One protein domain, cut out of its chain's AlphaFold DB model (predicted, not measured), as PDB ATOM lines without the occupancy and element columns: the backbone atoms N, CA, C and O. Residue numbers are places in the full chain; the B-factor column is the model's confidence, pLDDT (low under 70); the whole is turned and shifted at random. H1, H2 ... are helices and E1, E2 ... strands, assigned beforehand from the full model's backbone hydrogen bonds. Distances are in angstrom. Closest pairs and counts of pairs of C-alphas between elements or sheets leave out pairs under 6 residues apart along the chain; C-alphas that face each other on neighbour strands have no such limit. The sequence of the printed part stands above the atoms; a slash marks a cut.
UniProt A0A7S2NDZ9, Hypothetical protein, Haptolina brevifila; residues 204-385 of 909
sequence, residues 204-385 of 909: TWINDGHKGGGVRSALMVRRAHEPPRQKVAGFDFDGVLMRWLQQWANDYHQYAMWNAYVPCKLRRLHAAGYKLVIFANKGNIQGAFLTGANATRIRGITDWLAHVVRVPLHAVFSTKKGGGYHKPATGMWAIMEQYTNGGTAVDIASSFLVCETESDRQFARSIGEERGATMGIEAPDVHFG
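What this domain is: This is residues 204 to 385 of the 909 residues of the protein "Hypothetical protein" of Haptolina brevifila (UniProt A0A7S2NDZ9). A twisted sheet of seven strands runs through the middle of the domain, with H1 and H2 packed on one face and H3 and H4 on the other, making three layers. A small hairpin, E4 and E5, lies away from this sheet, and the short helix H5 grazes it. The printed part has 182 residues with five named helices and nine named strands, in the order E1 E2 E3 E4 E5 H1 E6 H2 E7 H3 E8 H4 E9 H5. The sheet is mixed, in the order E1, E2, E7, E6, E3, E8, E9, and the class is mixed, helices and strands. The whole is compact, with a radius of gyration of the C-alphas of 15.3 A, and rounded, spanning 40 by 39 by 31 A.

How they stand to each other: In the large sheet, E6, residues 274 to 281, is parallel to its neighbours E7, residues 314 to 318, and E3, residues 231 to 235; N 316 and O 278, and N 275 and O 231, are each 2.8 A apart, within hydrogen-bond range. E8, residues 352 to 354, is the parallel neighbour of E3, with N 234 and O 352 at 2.8 A, and the edge strand E9, residues 376 to 378, is parallel to E8, with N 378 and O 353 at 2.9 A. E2, residues 219 to 224, is antiparallel to E7, with N 222 and O 315 at 2.8 A, and forms a hairpin with the edge strand E1, residues 204 to 208, with N 206 and O 221 at 2.8 A. H2, residues 293 to 309, is over E2 and E7 at a height over the sheet of 10.0 A, along the strands; its closest C-alpha pair with E7 is Thr 302 and Ala 315, 7.9 A. On the same face H1, residues 262 to 271, is over E6 at a height of 8.2 A. H1 touches residues 308 to 309 of H2 alone, at a steep tilt of 65 degrees, the same way; the closest C-alphas are those of Pro 263 and Val 309, 4.7 A. On the opposite face H3, residues 331 to 340, is over E7 at a height of 8.0 A, slantwise at 33 degrees to E7 on the local plane; the closest C-alphas are those of Val 316 and Met 332, 6.2 A. H4, residues 358 to 371, on the same face as H3, is over E8 at a height of 9.6 A, along the strands; the closest C-alphas are those of Leu 353 and Ala 364, 6.6 A. H3 and H4 are close but not clearly touching, with the C-alphas of Trp 333 and Ile 367 at 7.6 A. E6, H2, E7 and E8, H4, E9 are strand-helix-strand units, two parallel neighbour strands with a helix between them along the chain; E7, H3, E8 is a split one, with E6 and E3 between its strands, and the three crossovers are right-handed. H5, residues 380 to 384, only grazes the sheet. E4, residues 242 to 244, and E5, residues 255 to 257, form an antiparallel hairpin, with N 243 and O 256 at 2.7 A; E4 is apart from E6. In H1, H2, H3, H4 and H5 every O i to N i+4 pair is within hydrogen-bond range.

Where its parts are: E1 begins at C-alpha 204, (226.407, 158.708, 334.820). The longest strand, E6, measures 22.2 A from first to last C-alpha, and E2 16.0 A. The longest helix, H2, measures 23.9 A from C-alpha 293 at (242.731, 152.168, 341.295); H4 measures 19.8 A and H1 14.2 A. H5 ends at C-alpha 384, (219.113, 142.010, 355.129).

The domain as a whole: The two C-alphas farthest apart are those of Gly 213 and Gly 385, 46.5 A. The printed part has no cut. The links E6 to H2, E7 to H3 and H3 to E8 are long. The mean pLDDT of the printed part is 74.5, and 66 residues are under 70, among them residues 207 to 218, 243 to 269 and 380 to 385.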
ATOM      1  N   THR A 204     225.273 157.788 334.926       76.50
ATOM      2  CA  THR A 204     226.407 158.708 334.820       76.50
ATOM      3  C   THR A 204     227.169 158.739 336.138       76.50
ATOM      4  O   THR A 204     226.596 158.969 337.207       76.50
ATOM      5  N   TRP A 205     228.480 158.513 336.063       76.62
ATOM      6  CA  TRP A 205     229.394 158.840 337.151       76.62
ATOM      7  C   TRP A 205     229.799 160.308 337.034       76.62
ATOM      8  O   TRP A 205     230.316 160.732 336.002       76.62
ATOM      9  N   ILE A 206     229.566 161.071 338.097       72.38
ATOM     10  CA  ILE A 206     229.866 162.499 338.185       72.38
ATOM     11  C   ILE A 206     230.838 162.695 339.350       72.38
ATOM     12  O   ILE A 206     230.594 162.235 340.464       72.38
ATOM     13  N   ASN A 207     231.944 163.387 339.091       68.38
ATOM     14  CA  ASN A 207     232.837 163.873 340.136       68.38
ATOM     15  C   ASN A 207     232.422 165.312 340.438       68.38
ATOM     16  O   ASN A 207     232.743 166.200 339.646       68.38
ATOM     17  N   ASP A 208     231.680 165.540 341.522       52.06
ATOM     18  CA  ASP A 208     231.232 166.898 341.824       52.06
ATOM     19  C   ASP A 208     232.369 167.727 342.445       52.06
ATOM     20  O   ASP A 208     233.095 167.310 343.357       52.06
ATOM     21  N   GLY A 209     232.549 168.903 341.863       43.88
ATOM     22  CA  GLY A 209     233.677 169.797 342.032       43.88
ATOM     23  C   GLY A 209     233.432 171.029 341.178       43.88
ATOM     24  O   GLY A 209     233.854 171.080 340.021       43.88
ATOM     25  N   HIS A 210     232.712 171.997 341.748       36.28
ATOM     26  CA  HIS A 210     232.360 173.261 341.104       36.28
ATOM     27  C   HIS A 210     233.544 173.877 340.341       36.28
ATOM     28  O   HIS A 210     234.628 174.079 340.893       36.28
ATOM     29  N   LYS A 211     233.314 174.265 339.078       34.81
ATOM     30  CA  LYS A 211     234.247 175.098 338.301       34.81
ATOM     31  C   LYS A 211     234.242 176.540 338.830       34.81
ATOM     32  O   LYS A 211     233.697 177.437 338.198       34.81
ATOM     33  N   GLY A 212     234.851 176.751 339.994       32.09
ATOM     34  CA  GLY A 212     235.026 178.065 340.608       32.09
ATOM     35  C   GLY A 212     235.833 177.983 341.904       32.09
ATOM     36  O   GLY A 212     235.351 177.451 342.895       32.09
ATOM     37  N   GLY A 213     237.056 178.525 341.903       32.84
ATOM     38  CA  GLY A 213     237.814 178.786 343.135       32.84
ATOM     39  C   GLY A 213     238.459 177.580 343.838       32.84
ATOM     40  O   GLY A 213     238.161 177.308 344.992       32.84
ATOM     41  N   GLY A 214     239.412 176.897 343.190       34.19
ATOM     42  CA  GLY A 214     240.506 176.166 343.867       34.19
ATOM     43  C   GLY A 214     240.194 174.885 344.668       34.19
ATOM     44  O   GLY A 214     241.130 174.154 345.007       34.19
ATOM     45  N   VAL A 215     238.933 174.562 344.965       37.59
ATOM     46  CA  VAL A 215     238.575 173.371 345.756       37.59
ATOM     47  C   VAL A 215     238.718 172.090 344.924       37.59
ATOM     48  O   VAL A 215     238.061 171.908 343.903       37.59
ATOM     49  N   ARG A 216     239.566 171.160 345.385       48.28
ATOM     50  CA  ARG A 216     239.679 169.805 344.809       48.28
ATOM     51  C   ARG A 216     238.425 168.991 345.155       48.28
ATOM     52  O   ARG A 216     238.010 168.996 346.313       48.28
ATOM     53  N   SER A 217     237.864 168.290 344.168       55.00
ATOM     54  CA  SER A 217     236.632 167.493 344.291       55.00
ATOM     55  C   SER A 217     236.680 166.495 345.462       55.00
ATOM     56  O   SER A 217     237.699 165.853 345.719       55.00
ATOM     57  N   ALA A 218     235.566 166.390 346.195       69.12
ATOM     58  CA  ALA A 218     235.450 165.603 347.432       69.12
ATOM     59  C   ALA A 218     234.343 164.530 347.377       69.12
ATOM     60  O   ALA A 218     234.077 163.861 348.378       69.12
ATOM     61  N   LEU A 219     233.690 164.384 346.218       79.00
ATOM     62  CA  LEU A 219     232.493 163.574 346.013       79.00
ATOM     63  C   LEU A 219     232.566 162.792 344.702       79.00
ATOM     64  O   LEU A 219     232.744 163.376 343.633       79.00
ATOM     65  N   MET A 220     232.343 161.481 344.780       84.75
ATOM     66  CA  MET A 220     232.101 160.628 343.615       84.75
ATOM     67  C   MET A 220     230.642 160.162 343.639       84.75
ATOM     68  O   MET A 220     230.226 159.474 344.572       84.75
ATOM     69  N   VAL A 221     229.865 160.544 342.626       86.06
ATOM     70  CA  VAL A 221     228.408 160.356 342.564       86.06
ATOM     71  C   VAL A 221     228.040 159.423 341.413       86.06
ATOM     72  O   VAL A 221     228.527 159.591 340.297       86.06
ATOM     73  N   ARG A 222     227.141 158.465 341.661       89.00
ATOM     74  CA  ARG A 222     226.489 157.631 340.643       89.00
ATOM     75  C   ARG A 222     225.033 158.058 340.498       89.00
ATOM     76  O   ARG A 222     224.222 157.823 341.399       89.00
ATOM     77  N   ARG A 223     224.678 158.635 339.351       86.56
ATOM     78  CA  ARG A 223     223.292 158.957 338.999       86.56
ATOM     79  C   ARG A 223     222.757 157.927 338.007       86.56
ATOM     80  O   ARG A 223     223.095 157.994 336.831       86.56
ATOM     81  N   ALA A 224     221.911 157.010 338.474       85.56
ATOM     82  CA  ALA A 224     221.087 156.175 337.600       85.56
ATOM     83  C   ALA A 224     219.945 156.997 336.968       85.56
ATOM     84  O   ALA A 224     219.507 157.999 337.541       85.56
ATOM     85  N   HIS A 225     219.458 156.576 335.802       82.88
ATOM     86  CA  HIS A 225     218.335 157.208 335.118       82.88
ATOM     87  C   HIS A 225     216.983 156.674 335.625       82.88
ATOM     88  O   HIS A 225     216.469 155.658 335.157       82.88
ATOM     89  N   GLU A 226     216.387 157.387 336.579       86.62
ATOM     90  CA  GLU A 226     214.999 157.209 337.015       86.62
ATOM     91  C   GLU A 226     214.413 158.553 337.503       86.62
ATOM     92  O   GLU A 226     215.187 159.466 337.812       86.62
ATOM     93  N   PRO A 227     213.075 158.712 337.583       87.31
ATOM     94  CA  PRO A 227     212.471 159.927 338.130       87.31
ATOM     95  C   PRO A 227     212.815 160.177 339.617       87.31
ATOM     96  O   PRO A 227     213.307 159.286 340.327       87.31
ATOM     97  N   PRO A 228     212.539 161.398 340.114       91.12
ATOM     98  CA  PRO A 228     212.499 161.692 341.542       91.12
ATOM     99  C   PRO A 228     211.502 160.818 342.307       91.12
ATOM    100  O   PRO A 228     210.499 160.370 341.752       91.12
ATOM    101  N   ARG A 229     211.747 160.619 343.605       92.44
ATOM    102  CA  ARG A 229     210.830 159.935 344.529       92.44
ATOM    103  C   ARG A 229     210.803 160.632 345.884       92.44
ATOM    104  O   ARG A 229     211.806 161.186 346.323       92.44
ATOM    105  N   GLN A 230     209.671 160.543 346.575       92.38
ATOM    106  CA  GLN A 230     209.513 161.093 347.927       92.38
ATOM    107  C   GLN A 230     210.068 160.180 349.031       92.38
ATOM    108  O   GLN A 230     210.217 160.644 350.150       92.38
ATOM    109  N   LYS A 231     210.379 158.906 348.753       94.50
ATOM    110  CA  LYS A 231     210.924 157.960 349.745       94.50
ATOM    111  C   LYS A 231     212.318 157.500 349.345       94.50
ATOM    112  O   LYS A 231     212.523 157.100 348.197       94.50
ATOM    113  N   VAL A 232     213.254 157.500 350.287       96.75
ATOM    114  CA  VAL A 232     214.639 157.055 350.087       96.75
ATOM    115  C   VAL A 232     214.951 155.892 351.025       96.75
ATOM    116  O   VAL A 232     214.717 155.963 352.229       96.75
ATOM    117  N   ALA A 233     215.492 154.820 350.452       96.94
ATOM    118  CA  ALA A 233     216.159 153.762 351.196       96.94
ATOM    119  C   ALA A 233     217.668 153.991 351.048       96.94
ATOM    120  O   ALA A 233     218.242 153.789 349.971       96.94
ATOM    121  N   GLY A 234     218.278 154.497 352.114       96.75
ATOM    122  CA  GLY A 234     219.710 154.719 352.228       96.75
ATOM    123  C   GLY A 234     220.430 153.467 352.724       96.75
ATOM    124  O   GLY A 234     219.916 152.733 353.566       96.75
ATOM    125  N   PHE A 235     221.659 153.258 352.265       96.12
ATOM    126  CA  PHE A 235     222.532 152.178 352.729       96.12
ATOM    127  C   PHE A 235     223.966 152.699 352.868       96.12
ATOM    128  O   PHE A 235     224.444 153.387 351.965       96.12
ATOM    129  N   ASP A 236     224.693 152.343 353.930       93.19
ATOM    130  CA  ASP A 236     226.163 152.330 353.821       93.19
ATOM    131  C   ASP A 236     226.618 151.144 352.933       93.19
ATOM    132  O   ASP A 236     225.806 150.365 352.425       93.19
ATOM    133  N   PHE A 237     227.916 151.035 352.657       88.44
ATOM    134  CA  PHE A 237     228.465 150.110 351.673       88.44
ATOM    135  C   PHE A 237     229.252 148.971 352.326       88.44
ATOM    136  O   PHE A 237     228.963 147.800 352.060       88.44
ATOM    137  N   ASP A 238     230.215 149.304 353.190       81.69
ATOM    138  CA  ASP A 238     231.111 148.340 353.832       81.69
ATOM    139  C   ASP A 238     230.446 147.807 355.104       81.69
ATOM    140  O   ASP A 238     230.083 148.578 355.983       81.69
ATOM    141  N   GLY A 239     230.274 146.491 355.224       70.69
ATOM    142  CA  GLY A 239     229.534 145.919 356.356       70.69
ATOM    143  C   GLY A 239     228.014 146.108 356.262       70.69
ATOM    144  O   GLY A 239     227.313 145.876 357.234       70.69
ATOM    145  N   VAL A 240     227.470 146.484 355.098       81.25
ATOM    146  CA  VAL A 240     226.014 146.664 354.921       81.25
ATOM    147  C   VAL A 240     225.507 146.009 353.644       81.25
ATOM    148  O   VAL A 240     224.698 145.086 353.696       81.25
ATOM    149  N   LEU A 241     226.000 146.458 352.489       76.75
ATOM    150  CA  LEU A 241     225.705 145.846 351.190       76.75
ATOM    151  C   LEU A 241     226.784 144.839 350.799       76.75
ATOM    152  O   LEU A 241     226.478 143.782 350.244       76.75
ATOM    153  N   MET A 242     228.038 145.150 351.133       72.75
ATOM    154  CA  MET A 242     229.218 144.366 350.796       72.75
ATOM    155  C   MET A 242     230.010 144.013 352.065       72.75
ATOM    156  O   MET A 242     230.270 144.865 352.912       72.75
ATOM    157  N   ARG A 243     230.421 142.750 352.200       62.34
ATOM    158  CA  ARG A 243     231.326 142.245 353.242       62.34
ATOM    159  C   ARG A 243     232.712 141.987 352.676       62.34
ATOM    160  O   ARG A 243     232.860 141.470 351.575       62.34
ATOM    161  N   TRP A 244     233.716 142.254 353.495       55.62
ATOM    162  CA  TRP A 244     235.100 141.863 353.271       55.62
ATOM    163  C   TRP A 244     235.238 140.336 353.428       55.62
ATOM    164  O   TRP A 244     234.862 139.796 354.467       55.62
ATOM    165  N   LEU A 245     235.774 139.636 352.422       41.91
ATOM    166  CA  LEU A 245     236.124 138.205 352.516       41.91
ATOM    167  C   LEU A 245     237.470 137.982 353.221       41.91
ATOM    168  O   LEU A 245     237.704 136.922 353.795       41.91
ATOM    169  N   GLN A 246     238.341 138.992 353.196       39.34
ATOM    170  CA  GLN A 246     239.567 139.081 353.986       39.34
ATOM    171  C   GLN A 246     239.717 140.506 354.524       39.34
ATOM    172  O   GLN A 246     239.280 141.473 353.894       39.34
ATOM    173  N   GLN A 247     240.328 140.639 355.700       35.69
ATOM    174  CA  GLN A 247     240.556 141.932 356.343       35.69
ATOM    175  C   GLN A 247     241.507 142.780 355.476       35.69
ATOM    176  O   GLN A 247     242.548 142.289 355.047       35.69
ATOM    177  N   TRP A 248     241.131 144.034 355.194       43.75
ATOM    178  CA  TRP A 248     241.830 144.950 354.269       43.75
ATOM    179  C   TRP A 248     241.919 144.469 352.801       43.75
ATOM    180  O   TRP A 248     242.991 144.451 352.197       43.75
ATOM    181  N   ALA A 249     240.773 144.128 352.202       37.19
ATOM    182  CA  ALA A 249     240.661 143.797 350.776       37.19
ATOM    183  C   ALA A 249     241.224 144.888 349.841       37.19
ATOM    184  O   ALA A 249     240.825 146.056 349.893       37.19
ATOM    185  N   ASN A 250     242.083 144.462 348.914       39.97
ATOM    186  CA  ASN A 250     242.712 145.284 347.880       39.97
ATOM    187  C   ASN A 250     242.162 145.004 346.466       39.97
ATOM    188  O   ASN A 250     242.528 145.706 345.520       39.97
ATOM    189  N   ASP A 251     241.247 144.046 346.311       43.34
ATOM    190  CA  ASP A 251     240.564 143.722 345.053       43.34
ATOM    191  C   ASP A 251     239.031 143.658 345.214       43.34
ATOM    192  O   ASP A 251     238.513 143.478 346.315       43.34
ATOM    193  N   TYR A 252     238.284 143.816 344.118       42.50
ATOM    194  CA  TYR A 252     236.818 143.791 344.135       42.50
ATOM    195  C   TYR A 252     236.226 142.387 344.336       42.50
ATOM    196  O   TYR A 252     235.122 142.277 344.860       42.50
ATOM    197  N   HIS A 253     236.965 141.311 344.034       39.38
ATOM    198  CA  HIS A 253     236.525 139.930 344.307       39.38
ATOM    199  C   HIS A 253     236.847 139.462 345.730       39.38
ATOM    200  O   HIS A 253     236.415 138.391 346.141       39.38
ATOM    201  N   GLN A 254     237.560 140.279 346.507       46.16
ATOM    202  CA  GLN A 254     237.694 140.121 347.957       46.16
ATOM    203  C   GLN A 254     236.519 140.769 348.721       46.16
ATOM    204  O   GLN A 254     236.528 140.793 349.953       46.16
ATOM    205  N   TYR A 255     235.494 141.258 348.012       49.22
ATOM    206  CA  TYR A 255     234.189 141.585 348.579       49.22
ATOM    207  C   TYR A 255     233.165 140.512 348.192       49.22
ATOM    208  O   TYR A 255     233.006 140.177 347.020       49.22
ATOM    209  N   ALA A 256     232.412 140.028 349.174       48.91
ATOM    210  CA  ALA A 256     231.148 139.333 348.961       48.91
ATOM    211  C   ALA A 256     229.983 140.300 349.190       48.91
ATOM    212  O   ALA A 256     230.111 141.304 349.884       48.91
ATOM    213  N   MET A 257     228.813 139.982 348.654       56.72
ATOM    214  CA  MET A 257     227.571 140.642 349.055       56.72
ATOM    215  C   MET A 257     227.216 140.234 350.496       56.72
ATOM    216  O   MET A 257     227.452 139.084 350.866       56.72
ATOM    217  N   TRP A 258     226.664 141.142 351.310       50.34
ATOM    218  CA  TRP A 258     226.448 140.930 352.756       50.34
ATOM    219  C   TRP A 258     225.725 139.615 353.078       50.34
ATOM    220  O   TRP A 258     226.142 138.884 353.977       50.34
ATOM    221  N   ASN A 259     224.704 139.277 352.285       47.38
ATOM    222  CA  ASN A 259     224.210 137.914 352.098       47.38
ATOM    223  C   ASN A 259     223.448 137.796 350.756       47.38
ATOM    224  O   ASN A 259     223.304 138.772 350.017       47.38
ATOM    225  N   ALA A 260     222.921 136.608 350.444       44.31
ATOM    226  CA  ALA A 260     222.187 136.340 349.203       44.31
ATOM    227  C   ALA A 260     220.826 137.067 349.066       44.31
ATOM    228  O   ALA A 260     220.298 137.156 347.957       44.31
ATOM    229  N   TYR A 261     220.248 137.602 350.149       46.34
ATOM    230  CA  TYR A 261     218.939 138.269 350.125       46.34
ATOM    231  C   TYR A 261     218.998 139.727 349.653       46.34
ATOM    232  O   TYR A 261     217.968 140.250 349.216       46.34
ATOM    233  N   VAL A 262     220.174 140.373 349.692       53.25
ATOM    234  CA  VAL A 262     220.363 141.798 349.346       53.25
ATOM    235  C   VAL A 262     219.683 142.185 348.015       53.25
ATOM    236  O   VAL A 262     218.846 143.090 348.040       53.25
ATOM    237  N   PRO A 263     219.875 141.489 346.869       52.41
ATOM    238  CA  PRO A 263     219.255 141.891 345.600       52.41
ATOM    239  C   PRO A 263     217.746 141.665 345.557       52.41
ATOM    240  O   PRO A 263     217.043 142.276 344.755       52.41
ATOM    241  N   CYS A 264     217.221 140.758 346.379       45.81
ATOM    242  CA  CYS A 264     215.787 140.504 346.475       45.81
ATOM    243  C   CYS A 264     215.100 141.558 347.351       45.81
ATOM    244  O   CYS A 264     214.013 142.015 347.002       45.81
ATOM    245  N   LYS A 265     215.742 141.993 348.442       58.38
ATOM    246  CA  LYS A 265     215.233 143.065 349.307       58.38
ATOM    247  C   LYS A 265     215.334 144.441 348.640       58.38
ATOM    248  O   LYS A 265     214.324 145.136 348.584       58.38
ATOM    249  N   LEU A 266     216.460 144.774 348.000       66.81
ATOM    250  CA  LEU A 266     216.603 146.016 347.221       66.81
ATOM    251  C   LEU A 266     215.545 146.140 346.108       66.81
ATOM    252  O   LEU A 266     214.884 147.171 346.000       66.81
ATOM    253  N   ARG A 267     215.292 145.070 345.336       64.00
ATOM    254  CA  ARG A 267     214.216 145.063 344.323       64.00
ATOM    255  C   ARG A 267     212.822 145.268 344.921       64.00
ATOM    256  O   ARG A 267     212.021 145.980 344.321       64.00
ATOM    257  N   ARG A 268     212.527 144.680 346.089       53.00
ATOM    258  CA  ARG A 268     211.243 144.872 346.789       53.00
ATOM    259  C   ARG A 268     211.059 146.314 347.263       53.00
ATOM    260  O   ARG A 268     209.985 146.864 347.063       53.00
ATOM    261  N   LEU A 269     212.098 146.946 347.811       66.12
ATOM    262  CA  LEU A 269     212.058 148.358 348.216       66.12
ATOM    263  C   LEU A 269     211.840 149.290 347.020       66.12
ATOM    264  O   LEU A 269     210.967 150.153 347.057       66.12
ATOM    265  N   HIS A 270     212.564 149.068 345.921       84.56
ATOM    266  CA  HIS A 270     212.366 149.825 344.686       84.56
ATOM    267  C   HIS A 270     210.941 149.672 344.122       84.56
ATOM    268  O   HIS A 270     210.363 150.648 343.643       84.56
ATOM    269  N   ALA A 271     210.357 148.469 344.194       59.81
ATOM    270  CA  ALA A 271     208.962 148.225 343.818       59.81
ATOM    271  C   ALA A 271     207.958 148.891 344.783       59.81
ATOM    272  O   ALA A 271     206.916 149.362 344.345       59.81
ATOM    273  N   ALA A 272     208.298 149.005 346.070       66.31
ATOM    274  CA  ALA A 272     207.528 149.725 347.091       66.31
ATOM    275  C   ALA A 272     207.728 151.260 347.065       66.31
ATOM    276  O   ALA A 272     207.414 151.943 348.039       66.31
ATOM    277  N   GLY A 273     208.258 151.817 345.969       82.81
ATOM    278  CA  GLY A 273     208.365 153.264 345.760       82.81
ATOM    279  C   GLY A 273     209.622 153.937 346.323       82.81
ATOM    280  O   GLY A 273     209.764 155.146 346.159       82.81
ATOM    281  N   TYR A 274     210.575 153.204 346.904       93.62
ATOM    282  CA  TYR A 274     211.821 153.793 347.420       93.62
ATOM    283  C   TYR A 274     212.852 154.048 346.312       93.62
ATOM    284  O   TYR A 274     213.055 153.201 345.440       93.62
ATOM    285  N   LYS A 275     213.546 155.189 346.369       94.94
ATOM    286  CA  LYS A 275     214.792 155.441 345.629       94.94
ATOM    287  C   LYS A 275     215.942 154.816 346.418       94.94
ATOM    288  O   LYS A 275     216.062 155.057 347.618       94.94
ATOM    289  N   LEU A 276     216.758 153.990 345.765       96.19
ATOM    290  CA  LEU A 276     217.859 153.271 346.415       96.19
ATOM    291  C   LEU A 276     219.146 154.097 346.329       96.19
ATOM    292  O   LEU A 276     219.609 154.378 345.219       96.19
ATOM    293  N   VAL A 277     219.739 154.456 347.472       96.75
ATOM    294  CA  VAL A 277     220.951 155.291 347.517       96.75
ATOM    295  C   VAL A 277     222.009 154.712 348.453       96.75
ATOM    296  O   VAL A 277     221.755 154.452 349.625       96.75
ATOM    297  N   ILE A 278     223.228 154.565 347.945       96.44
ATOM    298  CA  ILE A 278     224.419 154.272 348.744       96.44
ATOM    299  C   ILE A 278     225.012 155.588 349.265       96.44
ATOM    300  O   ILE A 278     225.305 156.477 348.472       96.44
ATOM    301  N   PHE A 279     225.259 155.690 350.568       95.00
ATOM    302  CA  PHE A 279     225.948 156.812 351.211       95.00
ATOM    303  C   PHE A 279     227.163 156.284 351.967       95.00
ATOM    304  O   PHE A 279     226.985 155.718 353.044       95.00
ATOM    305  N   ALA A 280     228.387 156.457 351.456       92.50
ATOM    306  CA  ALA A 280     229.557 155.815 352.072       92.50
ATOM    307  C   ALA A 280     230.839 156.660 352.124       92.50
ATOM    308  O   ALA A 280     231.129 157.497 351.268       92.50
ATOM    309  N   ASN A 281     231.640 156.399 353.159       90.75
ATOM    310  CA  ASN A 281     232.892 157.094 353.443       90.75
ATOM    311  C   ASN A 281     234.079 156.367 352.786       90.75
ATOM    312  O   ASN A 281     234.443 155.272 353.202       90.75
ATOM    313  N   LYS A 282     234.733 156.981 351.793       85.62
ATOM    314  CA  LYS A 282     235.852 156.388 351.033       85.62
ATOM    315  C   LYS A 282     237.081 157.311 350.999       85.62
ATOM    316  O   LYS A 282     237.657 157.565 349.945       85.62
ATOM    317  N   GLY A 283     237.525 157.752 352.183       74.62
ATOM    318  CA  GLY A 283     238.637 158.700 352.418       74.62
ATOM    319  C   GLY A 283     240.026 158.348 351.840       74.62
ATOM    320  O   GLY A 283     240.957 159.144 351.957       74.62
ATOM    321  N   ASN A 284     240.170 157.169 351.225       70.38
ATOM    322  CA  ASN A 284     241.387 156.682 350.566       70.38
ATOM    323  C   ASN A 284     241.341 156.883 349.029       70.38
ATOM    324  O   ASN A 284     242.122 156.271 348.298       70.38
ATOM    325  N   ILE A 285     240.409 157.702 348.526       72.69
ATOM    326  CA  ILE A 285     240.303 158.108 347.118       72.69
ATOM    327  C   ILE A 285     240.757 159.570 347.017       72.69
ATOM    328  O   ILE A 285     239.987 160.489 347.266       72.69
ATOM    329  N   GLN A 286     242.025 159.799 346.677       61.97
ATOM    330  CA  GLN A 286     242.622 161.140 346.669       61.97
ATOM    331  C   GLN A 286     243.054 161.553 345.257       61.97
ATOM    332  O   GLN A 286     243.641 160.760 344.529       61.97
ATOM    333  N   GLY A 287     242.785 162.807 344.882       56.75
ATOM    334  CA  GLY A 287     243.191 163.395 343.598       56.75
ATOM    335  C   GLY A 287     242.128 164.333 343.024       56.75
ATOM    336  O   GLY A 287     240.946 164.164 343.293       56.75
ATOM    337  N   ALA A 288     242.531 165.319 342.218       47.88
ATOM    338  CA  ALA A 288     241.623 166.361 341.709       47.88
ATOM    339  C   ALA A 288     240.521 165.849 340.753       47.88
ATOM    340  O   ALA A 288     239.508 166.523 340.570       47.88
ATOM    341  N   PHE A 289     240.711 164.662 340.168       53.69
ATOM    342  CA  PHE A 289     239.817 164.053 339.174       53.69
ATOM    343  C   PHE A 289     239.136 162.758 339.655       53.69
ATOM    344  O   PHE A 289     238.474 162.102 338.857       53.69
ATOM    345  N   LEU A 290     239.327 162.349 340.919       61.94
ATOM    346  CA  LEU A 290     238.807 161.086 341.487       61.94
ATOM    347  C   LEU A 290     239.044 159.866 340.560       61.94
ATOM    348  O   LEU A 290     238.167 159.042 340.268       61.94
ATOM    349  N   THR A 291     240.279 159.792 340.066       56.47
ATOM    350  CA  THR A 291     240.845 158.737 339.217       56.47
ATOM    351  C   THR A 291     241.729 157.784 340.037       56.47
ATOM    352  O   THR A 291     241.916 157.962 341.240       56.47
ATOM    353  N   GLY A 292     242.257 156.737 339.395       64.44
ATOM    354  CA  GLY A 292     243.138 155.751 340.030       64.44
ATOM    355  C   GLY A 292     242.413 154.525 340.603       64.44
ATOM    356  O   GLY A 292     241.183 154.463 340.663       64.44
ATOM    357  N   ALA A 293     243.203 153.526 341.010       64.75
ATOM    358  CA  ALA A 293     242.731 152.168 341.295       64.75
ATOM    359  C   ALA A 293     241.598 152.100 342.334       64.75
ATOM    360  O   ALA A 293     240.612 151.404 342.112       64.75
ATOM    361  N   ASN A 294     241.685 152.861 343.433       70.62
ATOM    362  CA  ASN A 294     240.648 152.859 344.472       70.62
ATOM    363  C   ASN A 294     239.299 153.396 343.963       70.62
ATOM    364  O   ASN A 294     238.262 152.818 344.284       70.62
ATOM    365  N   ALA A 295     239.304 154.453 343.143       75.12
ATOM    366  CA  ALA A 295     238.081 154.998 342.555       75.12
ATOM    367  C   ALA A 295     237.463 154.017 341.552       75.12
ATOM    368  O   ALA A 295     236.279 153.699 341.644       75.12
ATOM    369  N   THR A 296     238.275 153.475 340.641       73.94
ATOM    370  CA  THR A 296     237.820 152.492 339.647       73.94
ATOM    371  C   THR A 296     237.308 151.204 340.303       73.94
ATOM    372  O   THR A 296     236.276 150.696 339.873       73.94
ATOM    373  N   ARG A 297     237.928 150.728 341.396       71.62
ATOM    374  CA  ARG A 297     237.440 149.574 342.174       71.62
ATOM    375  C   ARG A 297     236.051 149.833 342.769       71.62
ATOM    376  O   ARG A 297     235.163 149.002 342.607       71.62
ATOM    377  N   ILE A 298     235.840 150.977 343.431       78.50
ATOM    378  CA  ILE A 298     234.534 151.308 344.030       78.50
ATOM    379  C   ILE A 298     233.460 151.532 342.957       78.50
ATOM    380  O   ILE A 298     232.338 151.054 343.139       78.50
ATOM    381  N   ARG A 299     233.793 152.165 341.820       79.75
ATOM    382  CA  ARG A 299     232.876 152.252 340.669       79.75
ATOM    383  C   ARG A 299     232.474 150.859 340.178       79.75
ATOM    384  O   ARG A 299     231.294 150.533 340.214       79.75
ATOM    385  N   GLY A 300     233.453 150.000 339.880       66.44
ATOM    386  CA  GLY A 300     233.229 148.630 339.407       66.44
ATOM    387  C   GLY A 300     232.371 147.766 340.341       66.44
ATOM    388  O   GLY A 300     231.441 147.120 339.867       66.44
ATOM    389  N   ILE A 301     232.605 147.796 341.662       65.44
ATOM    390  CA  ILE A 301     231.747 147.075 342.628       65.44
ATOM    391  C   ILE A 301     230.318 147.637 342.614       65.44
ATOM    392  O   ILE A 301     229.356 146.873 342.658       65.44
ATOM    393  N   THR A 302     230.161 148.962 342.543       78.81
ATOM    394  CA  THR A 302     228.841 149.613 342.580       78.81
ATOM    395  C   THR A 302     228.041 149.347 341.300       78.81
ATOM    396  O   THR A 302     226.844 149.074 341.372       78.81
ATOM    397  N   ASP A 303     228.691 149.370 340.135       75.81
ATOM    398  CA  ASP A 303     228.075 149.036 338.847       75.81
ATOM    399  C   ASP A 303     227.744 147.540 338.740       75.81
ATOM    400  O   ASP A 303     226.651 147.184 338.295       75.81
ATOM    401  N   TRP A 304     228.623 146.660 339.237       66.88
ATOM    402  CA  TRP A 304     228.331 145.229 339.384       66.88
ATOM    403  C   TRP A 304     227.123 144.990 340.298       66.88
ATOM    404  O   TRP A 304     226.220 144.235 339.937       66.88
ATOM    405  N   LEU A 305     227.058 145.669 341.449       63.81
ATOM    406  CA  LEU A 305     225.937 145.546 342.379       63.81
ATOM    407  C   LEU A 305     224.638 146.036 341.728       63.81
ATOM    408  O   LEU A 305     223.640 145.322 341.782       63.81
ATOM    409  N   ALA A 306     224.653 147.180 341.038       68.94
ATOM    410  CA  ALA A 306     223.505 147.676 340.277       68.94
ATOM    411  C   ALA A 306     223.044 146.671 339.199       68.94
ATOM    412  O   ALA A 306     221.849 146.393 339.080       68.94
ATOM    413  N   HIS A 307     223.981 146.058 338.463       55.41
ATOM    414  CA  HIS A 307     223.686 145.027 337.465       55.41
ATOM    415  C   HIS A 307     223.073 143.755 338.087       55.41
ATOM    416  O   HIS A 307     222.125 143.192 337.537       55.41
ATOM    417  N   VAL A 308     223.575 143.300 339.240       47.78
ATOM    418  CA  VAL A 308     223.025 142.148 339.983       47.78
ATOM    419  C   VAL A 308     221.637 142.458 340.555       47.78
ATOM    420  O   VAL A 308     220.752 141.599 340.544       47.78
ATOM    421  N   VAL A 309     221.435 143.688 341.027       55.19
ATOM    422  CA  VAL A 309     220.188 144.185 341.624       55.19
ATOM    423  C   VAL A 309     219.105 144.451 340.570       55.19
ATOM    424  O   VAL A 309     217.926 144.278 340.872       55.19
ATOM    425  N   ARG A 310     219.469 144.781 339.323       61.06
ATOM    426  CA  ARG A 310     218.555 144.989 338.174       61.06
ATOM    427  C   ARG A 310     217.459 146.049 338.385       61.06
ATOM    428  O   ARG A 310     216.423 146.000 337.727       61.06
ATOM    429  N   VAL A 311     217.695 147.017 339.265       71.62
ATOM    430  CA  VAL A 311     216.906 148.253 339.396       71.62
ATOM    431  C   VAL A 311     217.855 149.447 339.574       71.62
ATOM    432  O   VAL A 311     218.994 149.236 340.001       71.62
ATOM    433  N   PRO A 312     217.429 150.681 339.239       85.50
ATOM    434  CA  PRO A 312     218.158 151.907 339.545       85.50
ATOM    435  C   PRO A 312     218.752 151.922 340.959       85.50
ATOM    436  O   PRO A 312     218.063 151.686 341.951       85.50
ATOM    437  N   LEU A 313     220.057 152.190 341.024       88.88
ATOM    438  CA  LEU A 313     220.844 152.246 342.250       88.88
ATOM    439  C   LEU A 313     221.769 153.460 342.172       88.88
ATOM    440  O   LEU A 313     222.672 153.516 341.328       88.88
ATOM    441  N   HIS A 314     221.511 154.443 343.024       94.00
ATOM    442  CA  HIS A 314     222.308 155.658 343.143       94.00
ATOM    443  C   HIS A 314     223.414 155.481 344.187       94.00
ATOM    444  O   HIS A 314     223.331 154.619 345.061       94.00
ATOM    445  N   ALA A 315     224.450 156.315 344.116       93.44
ATOM    446  CA  ALA A 315     225.497 156.346 345.129       93.44
ATOM    447  C   ALA A 315     226.092 157.745 345.296       93.44
ATOM    448  O   ALA A 315     226.262 158.468 344.317       93.44
ATOM    449  N   VAL A 316     226.466 158.088 346.525       92.00
ATOM    450  CA  VAL A 316     227.246 159.269 346.885       92.00
ATOM    451  C   VAL A 316     228.373 158.808 347.811       92.00
ATOM    452  O   VAL A 316     228.132 158.269 348.893       92.00
ATOM    453  N   PHE A 317     229.616 158.988 347.366       90.56
ATOM    454  CA  PHE A 317     230.813 158.624 348.123       90.56
ATOM    455  C   PHE A 317     231.610 159.872 348.502       90.56
ATOM    456  O   PHE A 317     232.110 160.572 347.620       90.56
ATOM    457  N   SER A 318     231.800 160.108 349.803       88.31
ATOM    458  CA  SER A 318     232.724 161.136 350.296       88.31
ATOM    459  C   SER A 318     234.156 160.616 350.225       88.31
ATOM    460  O   SER A 318     234.499 159.622 350.875       88.31
ATOM    461  N   THR A 319     235.002 161.272 349.435       82.88
ATOM    462  CA  THR A 319     236.350 160.783 349.096       82.88
ATOM    463  C   THR A 319     237.460 161.363 349.976       82.88
ATOM    464  O   THR A 319     238.584 160.863 349.965       82.88
ATOM    465  N   LYS A 320     237.145 162.365 350.807       76.50
ATOM    466  CA  LYS A 320     238.079 163.047 351.715       76.50
ATOM    467  C   LYS A 320     237.627 162.918 353.177       76.50
ATOM    468  O   LYS A 320     236.435 162.957 353.468       76.50
ATOM    469  N   LYS A 321     238.581 162.811 354.113       73.19
ATOM    470  CA  LYS A 321     238.302 163.008 355.546       73.19
ATOM    471  C   LYS A 321     238.191 164.505 355.870       73.19
ATOM    472  O   LYS A 321     239.122 165.261 355.596       73.19
ATOM    473  N   GLY A 322     237.081 164.898 356.490       64.69
ATOM    474  CA  GLY A 322     236.786 166.275 356.895       64.69
ATOM    475  C   GLY A 322     236.155 167.126 355.784       64.69
ATOM    476  O   GLY A 322     236.374 166.890 354.596       64.69
ATOM    477  N   GLY A 323     235.378 168.133 356.194       64.56
ATOM    478  CA  GLY A 323     234.458 168.881 355.328       64.56
ATOM    479  C   GLY A 323     233.036 168.301 355.356       64.56
ATOM    480  O   GLY A 323     232.842 167.154 355.755       64.56
ATOM    481  N   GLY A 324     232.048 169.093 354.925       78.75
ATOM    482  CA  GLY A 324     230.607 168.841 355.125       78.75
ATOM    483  C   GLY A 324     229.997 167.601 354.449       78.75
ATOM    484  O   GLY A 324     228.791 167.407 354.535       78.75
ATOM    485  N   TYR A 325     230.803 166.764 353.793       83.69
ATOM    486  CA  TYR A 325     230.367 165.546 353.100       83.69
ATOM    487  C   TYR A 325     230.762 164.246 353.817       83.69
ATOM    488  O   TYR A 325     230.222 163.187 353.514       83.69
ATOM    489  N   HIS A 326     231.709 164.280 354.758       88.06
ATOM    490  CA  HIS A 326     232.137 163.071 355.461       88.06
ATOM    491  C   HIS A 326     231.169 162.771 356.612       88.06
ATOM    492  O   HIS A 326     231.058 163.593 357.521       88.06
ATOM    493  N   LYS A 327     230.498 161.602 356.607       91.12
ATOM    494  CA  LYS A 327     229.582 161.220 357.705       91.12
ATOM    495  C   LYS A 327     230.333 161.322 359.046       91.12
ATOM    496  O   LYS A 327     231.468 160.828 359.109       91.12
ATOM    497  N   PRO A 328     229.763 161.980 360.074       90.44
ATOM    498  CA  PRO A 328     228.331 162.246 360.251       90.44
ATOM    499  C   PRO A 328     227.746 163.467 359.510       90.44
ATOM    500  O   PRO A 328     226.540 163.664 359.562       90.44
ATOM    501  N   ALA A 329     228.542 164.281 358.806       89.50
ATOM    502  CA  ALA A 329     228.034 165.480 358.133       89.50
ATOM    503  C   ALA A 329     227.049 165.168 356.985       89.50
ATOM    504  O   ALA A 329     227.274 164.271 356.167       89.50
ATOM    505  N   THR A 330     225.967 165.944 356.918       92.56
ATOM    506  CA  THR A 330     224.753 165.688 356.124       92.56
ATOM    507  C   THR A 330     224.884 165.964 354.625       92.56
ATOM    508  O   THR A 330     224.033 165.527 353.853       92.56
ATOM    509  N   GLY A 331     225.951 166.619 354.157       87.62
ATOM    510  CA  GLY A 331     226.037 167.153 352.792       87.62
ATOM    511  C   GLY A 331     225.896 166.124 351.662       87.62
ATOM    512  O   GLY A 331     225.448 166.481 350.576       87.62
ATOM    513  N   MET A 332     226.208 164.839 351.887       90.44
ATOM    514  CA  MET A 332     225.924 163.799 350.880       90.44
ATOM    515  C   MET A 332     224.423 163.607 350.623       90.44
ATOM    516  O   MET A 332     224.047 163.235 349.512       90.44
ATOM    517  N   TRP A 333     223.569 163.876 351.613       92.62
ATOM    518  CA  TRP A 333     222.117 163.863 351.454       92.62
ATOM    519  C   TRP A 333     221.638 165.036 350.598       92.62
ATOM    520  O   TRP A 333     220.909 164.814 349.639       92.62
ATOM    521  N   ALA A 334     222.127 166.255 350.846       88.62
ATOM    522  CA  ALA A 334     221.805 167.420 350.012       88.62
ATOM    523  C   ALA A 334     222.213 167.208 348.537       88.62
ATOM    524  O   ALA A 334     221.446 167.499 347.620       88.62
ATOM    525  N   ILE A 335     223.386 166.607 348.301       85.81
ATOM    526  CA  ILE A 335     223.858 166.212 346.962       85.81
ATOM    527  C   ILE A 335     222.952 165.142 346.332       85.81
ATOM    528  O   ILE A 335     222.664 165.200 345.134       85.81
ATOM    529  N   MET A 336     222.464 164.178 347.120       91.06
ATOM    530  CA  MET A 336     221.480 163.188 346.672       91.06
ATOM    531  C   MET A 336     220.161 163.868 346.274       91.06
ATOM    532  O   MET A 336     219.702 163.645 345.150       91.06
ATOM    533  N   GLU A 337     219.597 164.729 347.129       88.81
ATOM    534  CA  GLU A 337     218.357 165.476 346.873       88.81
ATOM    535  C   GLU A 337     218.477 166.300 345.580       88.81
ATOM    536  O   GLU A 337     217.670 166.147 344.663       88.81
ATOM    537  N   GLN A 338     219.539 167.099 345.451       81.62
ATOM    538  CA  GLN A 338     219.772 167.976 344.304       81.62
ATOM    539  C   GLN A 338     220.043 167.199 343.002       81.62
ATOM    540  O   GLN A 338     219.327 167.371 342.015       81.62
ATOM    541  N   TYR A 339     221.059 166.329 342.975       76.19
ATOM    542  CA  TYR A 339     221.570 165.743 341.726       76.19
ATOM    543  C   TYR A 339     220.956 164.388 341.357       76.19
ATOM    544  O   TYR A 339     220.957 164.026 340.178       76.19
ATOM    545  N   THR A 340     220.438 163.626 342.327       79.50
ATOM    546  CA  THR A 340     219.875 162.280 342.087       79.50
ATOM    547  C   THR A 340     218.367 162.179 342.314       79.50
ATOM    548  O   THR A 340     217.735 161.286 341.746       79.50
ATOM    549  N   ASN A 341     217.786 163.122 343.066       88.88
ATOM    550  CA  ASN A 341     216.342 163.307 343.227       88.88
ATOM    551  C   ASN A 341     215.813 164.581 342.535       88.88
ATOM    552  O   ASN A 341     214.650 164.937 342.698       88.88
ATOM    553  N   GLY A 342     216.649 165.276 341.752       81.44
ATOM    554  CA  GLY A 342     216.239 166.415 340.923       81.44
ATOM    555  C   GLY A 342     215.656 167.597 341.704       81.44
ATOM    556  O   GLY A 342     214.760 168.263 341.197       81.44
ATOM    557  N   GLY A 343     216.096 167.815 342.946       79.25
ATOM    558  CA  GLY A 343     215.579 168.861 343.834       79.25
ATOM    559  C   GLY A 343     214.206 168.566 344.450       79.25
ATOM    560  O   GLY A 343     213.659 169.420 345.139       79.25
ATOM    561  N   THR A 344     213.635 167.375 344.234       84.19
ATOM    562  CA  THR A 344     212.371 166.983 344.877       84.19
ATOM    563  C   THR A 344     212.612 166.667 346.352       84.19
ATOM    564  O   THR A 344     213.474 165.846 346.677       84.19
ATOM    565  N   ALA A 345     211.831 167.293 347.235       84.69
ATOM    566  CA  ALA A 345     211.887 167.055 348.674       84.69
ATOM    567  C   ALA A 345     211.563 165.590 349.024       84.69
ATOM    568  O   ALA A 345     210.668 164.975 348.436       84.69
ATOM    569  N   VAL A 346     212.292 165.045 349.998       93.62
ATOM    570  CA  VAL A 346     212.121 163.672 350.489       93.62
ATOM    571  C   VAL A 346     211.322 163.688 351.792       93.62
ATOM    572  O   VAL A 346     211.633 164.441 352.712       93.62
ATOM    573  N   ASP A 347     210.313 162.824 351.888       94.31
ATOM    574  CA  ASP A 347     209.646 162.493 353.145       94.31
ATOM    575  C   ASP A 347     210.615 161.679 354.012       94.31
ATOM    576  O   ASP A 347     210.829 160.479 353.806       94.31
ATOM    577  N   ILE A 348     211.225 162.365 354.977       95.31
ATOM    578  CA  ILE A 348     212.191 161.793 355.914       95.31
ATOM    579  C   ILE A 348     211.537 160.762 356.843       95.31
ATOM    580  O   ILE A 348     212.174 159.760 357.154       95.31
ATOM    581  N   ALA A 349     210.270 160.949 357.231       91.81
ATOM    582  CA  ALA A 349     209.556 160.035 358.126       91.81
ATOM    583  C   ALA A 349     209.195 158.705 357.437       91.81
ATOM    584  O   ALA A 349     209.177 157.654 358.076       91.81
ATOM    585  N   SER A 350     208.968 158.727 356.119       92.31
ATOM    586  CA  SER A 350     208.866 157.518 355.289       92.31
ATOM    587  C   SER A 350     210.213 156.951 354.816       92.31
ATOM    588  O   SER A 350     210.205 155.978 354.061       92.31
ATOM    589  N   SER A 351     211.351 157.550 355.173       96.25
ATOM    590  CA  SER A 351     212.679 157.166 354.672       96.25
ATOM    591  C   SER A 351     213.548 156.555 355.770       96.25
ATOM    592  O   SER A 351     213.343 156.802 356.959       96.25
ATOM    593  N   PHE A 352     214.534 155.741 355.385       96.56
ATOM    594  CA  PHE A 352     215.408 155.061 356.343       96.56
ATOM    595  C   PHE A 352     216.839 154.872 355.831       96.56
ATOM    596  O   PHE A 352     217.084 154.859 354.625       96.56
ATOM    597  N   LEU A 353     217.776 154.683 356.764       96.12
ATOM    598  CA  LEU A 353     219.168 154.318 356.514       96.12
ATOM    599  C   LEU A 353     219.482 152.947 357.129       96.12
ATOM    600  O   LEU A 353     219.270 152.732 358.322       96.12
ATOM    601  N   VAL A 354     220.049 152.039 356.335       91.81
ATOM    602  CA  VAL A 354     220.634 150.785 356.830       91.81
ATOM    603  C   VAL A 354     222.125 150.989 357.090       91.81
ATOM    604  O   VAL A 354     222.877 151.329 356.170       91.81
ATOM    605  N   CYS A 355     222.568 150.789 358.331       88.19
ATOM    606  CA  CYS A 355     223.949 151.057 358.735       88.19
ATOM    607  C   CYS A 355     224.393 150.330 360.014       88.19
ATOM    608  O   CYS A 355     223.590 150.065 360.910       88.19
ATOM    609  N   GLU A 356     225.701 150.086 360.143       81.50
ATOM    610  CA  GLU A 356     226.290 149.566 361.384       81.50
ATOM    611  C   GLU A 356     226.762 150.684 362.329       81.50
ATOM    612  O   GLU A 356     226.418 150.657 363.516       81.50
ATOM    613  N   THR A 357     227.533 151.663 361.838       84.88
ATOM    614  CA  THR A 357     228.364 152.526 362.696       84.88
ATOM    615  C   THR A 357     227.615 153.732 363.266       84.88
ATOM    616  O   THR A 357     226.691 154.265 362.655       84.88
ATOM    617  N   GLU A 358     228.043 154.225 364.431       88.25
ATOM    618  CA  GLU A 358     227.410 155.391 365.071       88.25
ATOM    619  C   GLU A 358     227.547 156.682 364.242       88.25
ATOM    620  O   GLU A 358     226.665 157.532 364.291       88.25
ATOM    621  N   SER A 359     228.586 156.803 363.406       87.19
ATOM    622  CA  SER A 359     228.741 157.922 362.460       87.19
ATOM    623  C   SER A 359     227.628 157.949 361.404       87.19
ATOM    624  O   SER A 359     227.134 159.012 361.028       87.19
ATOM    625  N   ASP A 360     227.173 156.774 360.967       89.38
ATOM    626  CA  ASP A 360     226.064 156.636 360.020       89.38
ATOM    627  C   ASP A 360     224.719 156.926 360.694       89.38
ATOM    628  O   ASP A 360     223.863 157.611 360.135       89.38
ATOM    629  N   ARG A 361     224.554 156.451 361.935       92.44
ATOM    630  CA  ARG A 361     223.360 156.709 362.750       92.44
ATOM    631  C   ARG A 361     223.228 158.201 363.052       92.44
ATOM    632  O   ARG A 361     222.135 158.746 362.941       92.44
ATOM    633  N   GLN A 362     224.333 158.878 363.365       93.75
ATOM    634  CA  GLN A 362     224.360 160.326 363.554       93.75
ATOM    635  C   GLN A 362     224.078 161.083 362.246       93.75
ATOM    636  O   GLN A 362     223.300 162.026 362.279       93.75
ATOM    637  N   PHE A 363     224.599 160.634 361.094       94.38
ATOM    638  CA  PHE A 363     224.232 161.184 359.777       94.38
ATOM    639  C   PHE A 363     222.712 161.136 359.536       94.38
ATOM    640  O   PHE A 363     222.122 162.159 359.196       94.38
ATOM    641  N   ALA A 364     222.055 159.998 359.795       94.06
ATOM    642  CA  ALA A 364     220.595 159.887 359.692       94.06
ATOM    643  C   ALA A 364     219.839 160.787 360.691       94.06
ATOM    644  O   ALA A 364     218.864 161.433 360.306       94.06
ATOM    645  N   ARG A 365     220.291 160.867 361.955       94.88
ATOM    646  CA  ARG A 365     219.678 161.751 362.967       94.88
ATOM    647  C   ARG A 365     219.794 163.225 362.586       94.88
ATOM    648  O   ARG A 365     218.784 163.916 362.617       94.88
ATOM    649  N   SER A 366     220.966 163.688 362.151       94.69
ATOM    650  CA  SER A 366     221.176 165.092 361.781       94.69
ATOM    651  C   SER A 366     220.392 165.508 360.533       94.69
ATOM    652  O   SER A 366     219.876 166.619 360.500       94.69
ATOM    653  N   ILE A 367     220.198 164.621 359.544       93.88
ATOM    654  CA  ILE A 367     219.254 164.886 358.437       93.88
ATOM    655  C   ILE A 367     217.826 165.043 358.979       93.88
ATOM    656  O   ILE A 367     217.082 165.905 358.521       93.88
ATOM    657  N   GLY A 368     217.444 164.226 359.961       91.19
ATOM    658  CA  GLY A 368     216.150 164.338 360.625       91.19
ATOM    659  C   GLY A 368     215.959 165.659 361.375       91.19
ATOM    660  O   GLY A 368     214.964 166.354 361.170       91.19
ATOM    661  N   GLU A 369     216.949 166.047 362.179       92.44
ATOM    662  CA  GLU A 369     216.998 167.318 362.913       92.44
ATOM    663  C   GLU A 369     216.908 168.524 361.959       92.44
ATOM    664  O   GLU A 369     216.077 169.406 362.169       92.44
ATOM    665  N   GLU A 370     217.670 168.530 360.857       91.38
ATOM    666  CA  GLU A 370     217.611 169.575 359.818       91.38
ATOM    667  C   GLU A 370     216.261 169.666 359.079       91.38
ATOM    668  O   GLU A 370     215.994 170.667 358.413       91.38
ATOM    669  N   ARG A 371     215.441 168.609 359.104       89.94
ATOM    670  CA  ARG A 371     214.177 168.512 358.347       89.94
ATOM    671  C   ARG A 371     212.939 168.416 359.252       89.94
ATOM    672  O   ARG A 371     211.830 168.295 358.741       89.94
ATOM    673  N   GLY A 372     213.109 168.481 360.576       91.38
ATOM    674  CA  GLY A 372     212.020 168.438 361.560       91.38
ATOM    675  C   GLY A 372     211.298 167.088 361.683       91.38
ATOM    676  O   GLY A 372     210.135 167.064 362.079       91.38
ATOM    677  N   ALA A 373     211.944 165.972 361.330       92.50
ATOM    678  CA  ALA A 373     211.327 164.641 361.287       92.50
ATOM    679  C   ALA A 373     212.324 163.524 361.641       92.50
ATOM    680  O   ALA A 373     213.526 163.686 361.477       92.50
ATOM    681  N   THR A 374     211.857 162.355 362.083       92.94
ATOM    682  CA  THR A 374     212.751 161.234 362.433       92.94
ATOM    683  C   THR A 374     212.935 160.283 361.252       92.94
ATOM    684  O   THR A 374     211.973 159.651 360.825       92.94
ATOM    685  N   MET A 375     214.170 160.130 360.763       93.62
ATOM    686  CA  MET A 375     214.522 159.102 359.774       93.62
ATOM    687  C   MET A 375     214.616 157.716 360.433       93.62
ATOM    688  O   MET A 375     215.158 157.583 361.532       93.62
ATOM    689  N   GLY A 376     214.143 156.670 359.751       92.56
ATOM    690  CA  GLY A 376     214.340 155.286 360.187       92.56
ATOM    691  C   GLY A 376     215.819 154.873 360.173       92.56
ATOM    692  O   GLY A 376     216.581 155.275 359.294       92.56
ATOM    693  N   ILE A 377     216.238 154.049 361.134       91.88
ATOM    694  CA  ILE A 377     217.611 153.527 361.228       91.88
ATOM    695  C   ILE A 377     217.542 152.020 361.474       91.88
ATOM    696  O   ILE A 377     217.028 151.582 362.503       91.88
ATOM    697  N   GLU A 378     218.090 151.226 360.556       85.94
ATOM    698  CA  GLU A 378     218.089 149.761 360.629       85.94
ATOM    699  C   GLU A 378     219.511 149.184 360.625       85.94
ATOM    700  O   GLU A 378     220.414 149.702 359.968       85.94
ATOM    701  N   ALA A 379     219.718 148.078 361.343       75.81
ATOM    702  CA  ALA A 379     220.967 147.321 361.290       75.81
ATOM    703  C   ALA A 379     220.940 146.306 360.121       75.81
ATOM    704  O   ALA A 379     219.861 145.824 359.769       75.81
ATOM    705  N   PRO A 380     222.074 145.944 359.488       60.72
ATOM    706  CA  PRO A 380     222.061 145.138 358.258       60.72
ATOM    707  C   PRO A 380     221.745 143.653 358.484       60.72
ATOM    708  O   PRO A 380     221.352 142.950 357.553       60.72
ATOM    709  N   ASP A 381     221.894 143.148 359.705       52.44
ATOM    710  CA  ASP A 381     221.417 141.828 360.117       52.44
ATOM    711  C   ASP A 381     219.882 141.792 360.202       52.44
ATOM    712  O   ASP A 381     219.268 140.905 359.612       52.44
ATOM    713  N   VAL A 382     219.264 142.806 360.818       60.62
ATOM    714  CA  VAL A 382     217.804 143.004 360.850       60.62
ATOM    715  C   VAL A 382     217.261 143.235 359.436       60.62
ATOM    716  O   VAL A 382     216.354 142.530 358.984       60.62
ATOM    717  N   HIS A 383     217.850 144.183 358.703       66.62
ATOM    718  CA  HIS A 383     217.352 144.598 357.399       66.62
ATOM    719  C   HIS A 383     217.585 143.542 356.319       66.62
ATOM    720  O   HIS A 383     216.657 143.223 355.577       66.62
ATOM    721  N   PHE A 384     218.786 142.958 356.204       51.25
ATOM    722  CA  PHE A 384     219.113 142.010 355.129       51.25
ATOM    723  C   PHE A 384     219.087 140.536 355.528       51.25
ATOM    724  O   PHE A 384     219.118 139.698 354.630       51.25
ATOM    725  N   GLY A 385     218.998 140.174 356.808       41.44
ATOM    726  CA  GLY A 385     218.887 138.773 357.233       41.44
ATOM    727  C   GLY A 385     217.649 138.041 356.677       41.44
ATOM    728  O   GLY A 385     216.816 138.647 355.987       41.44
TER     729      GLY A 385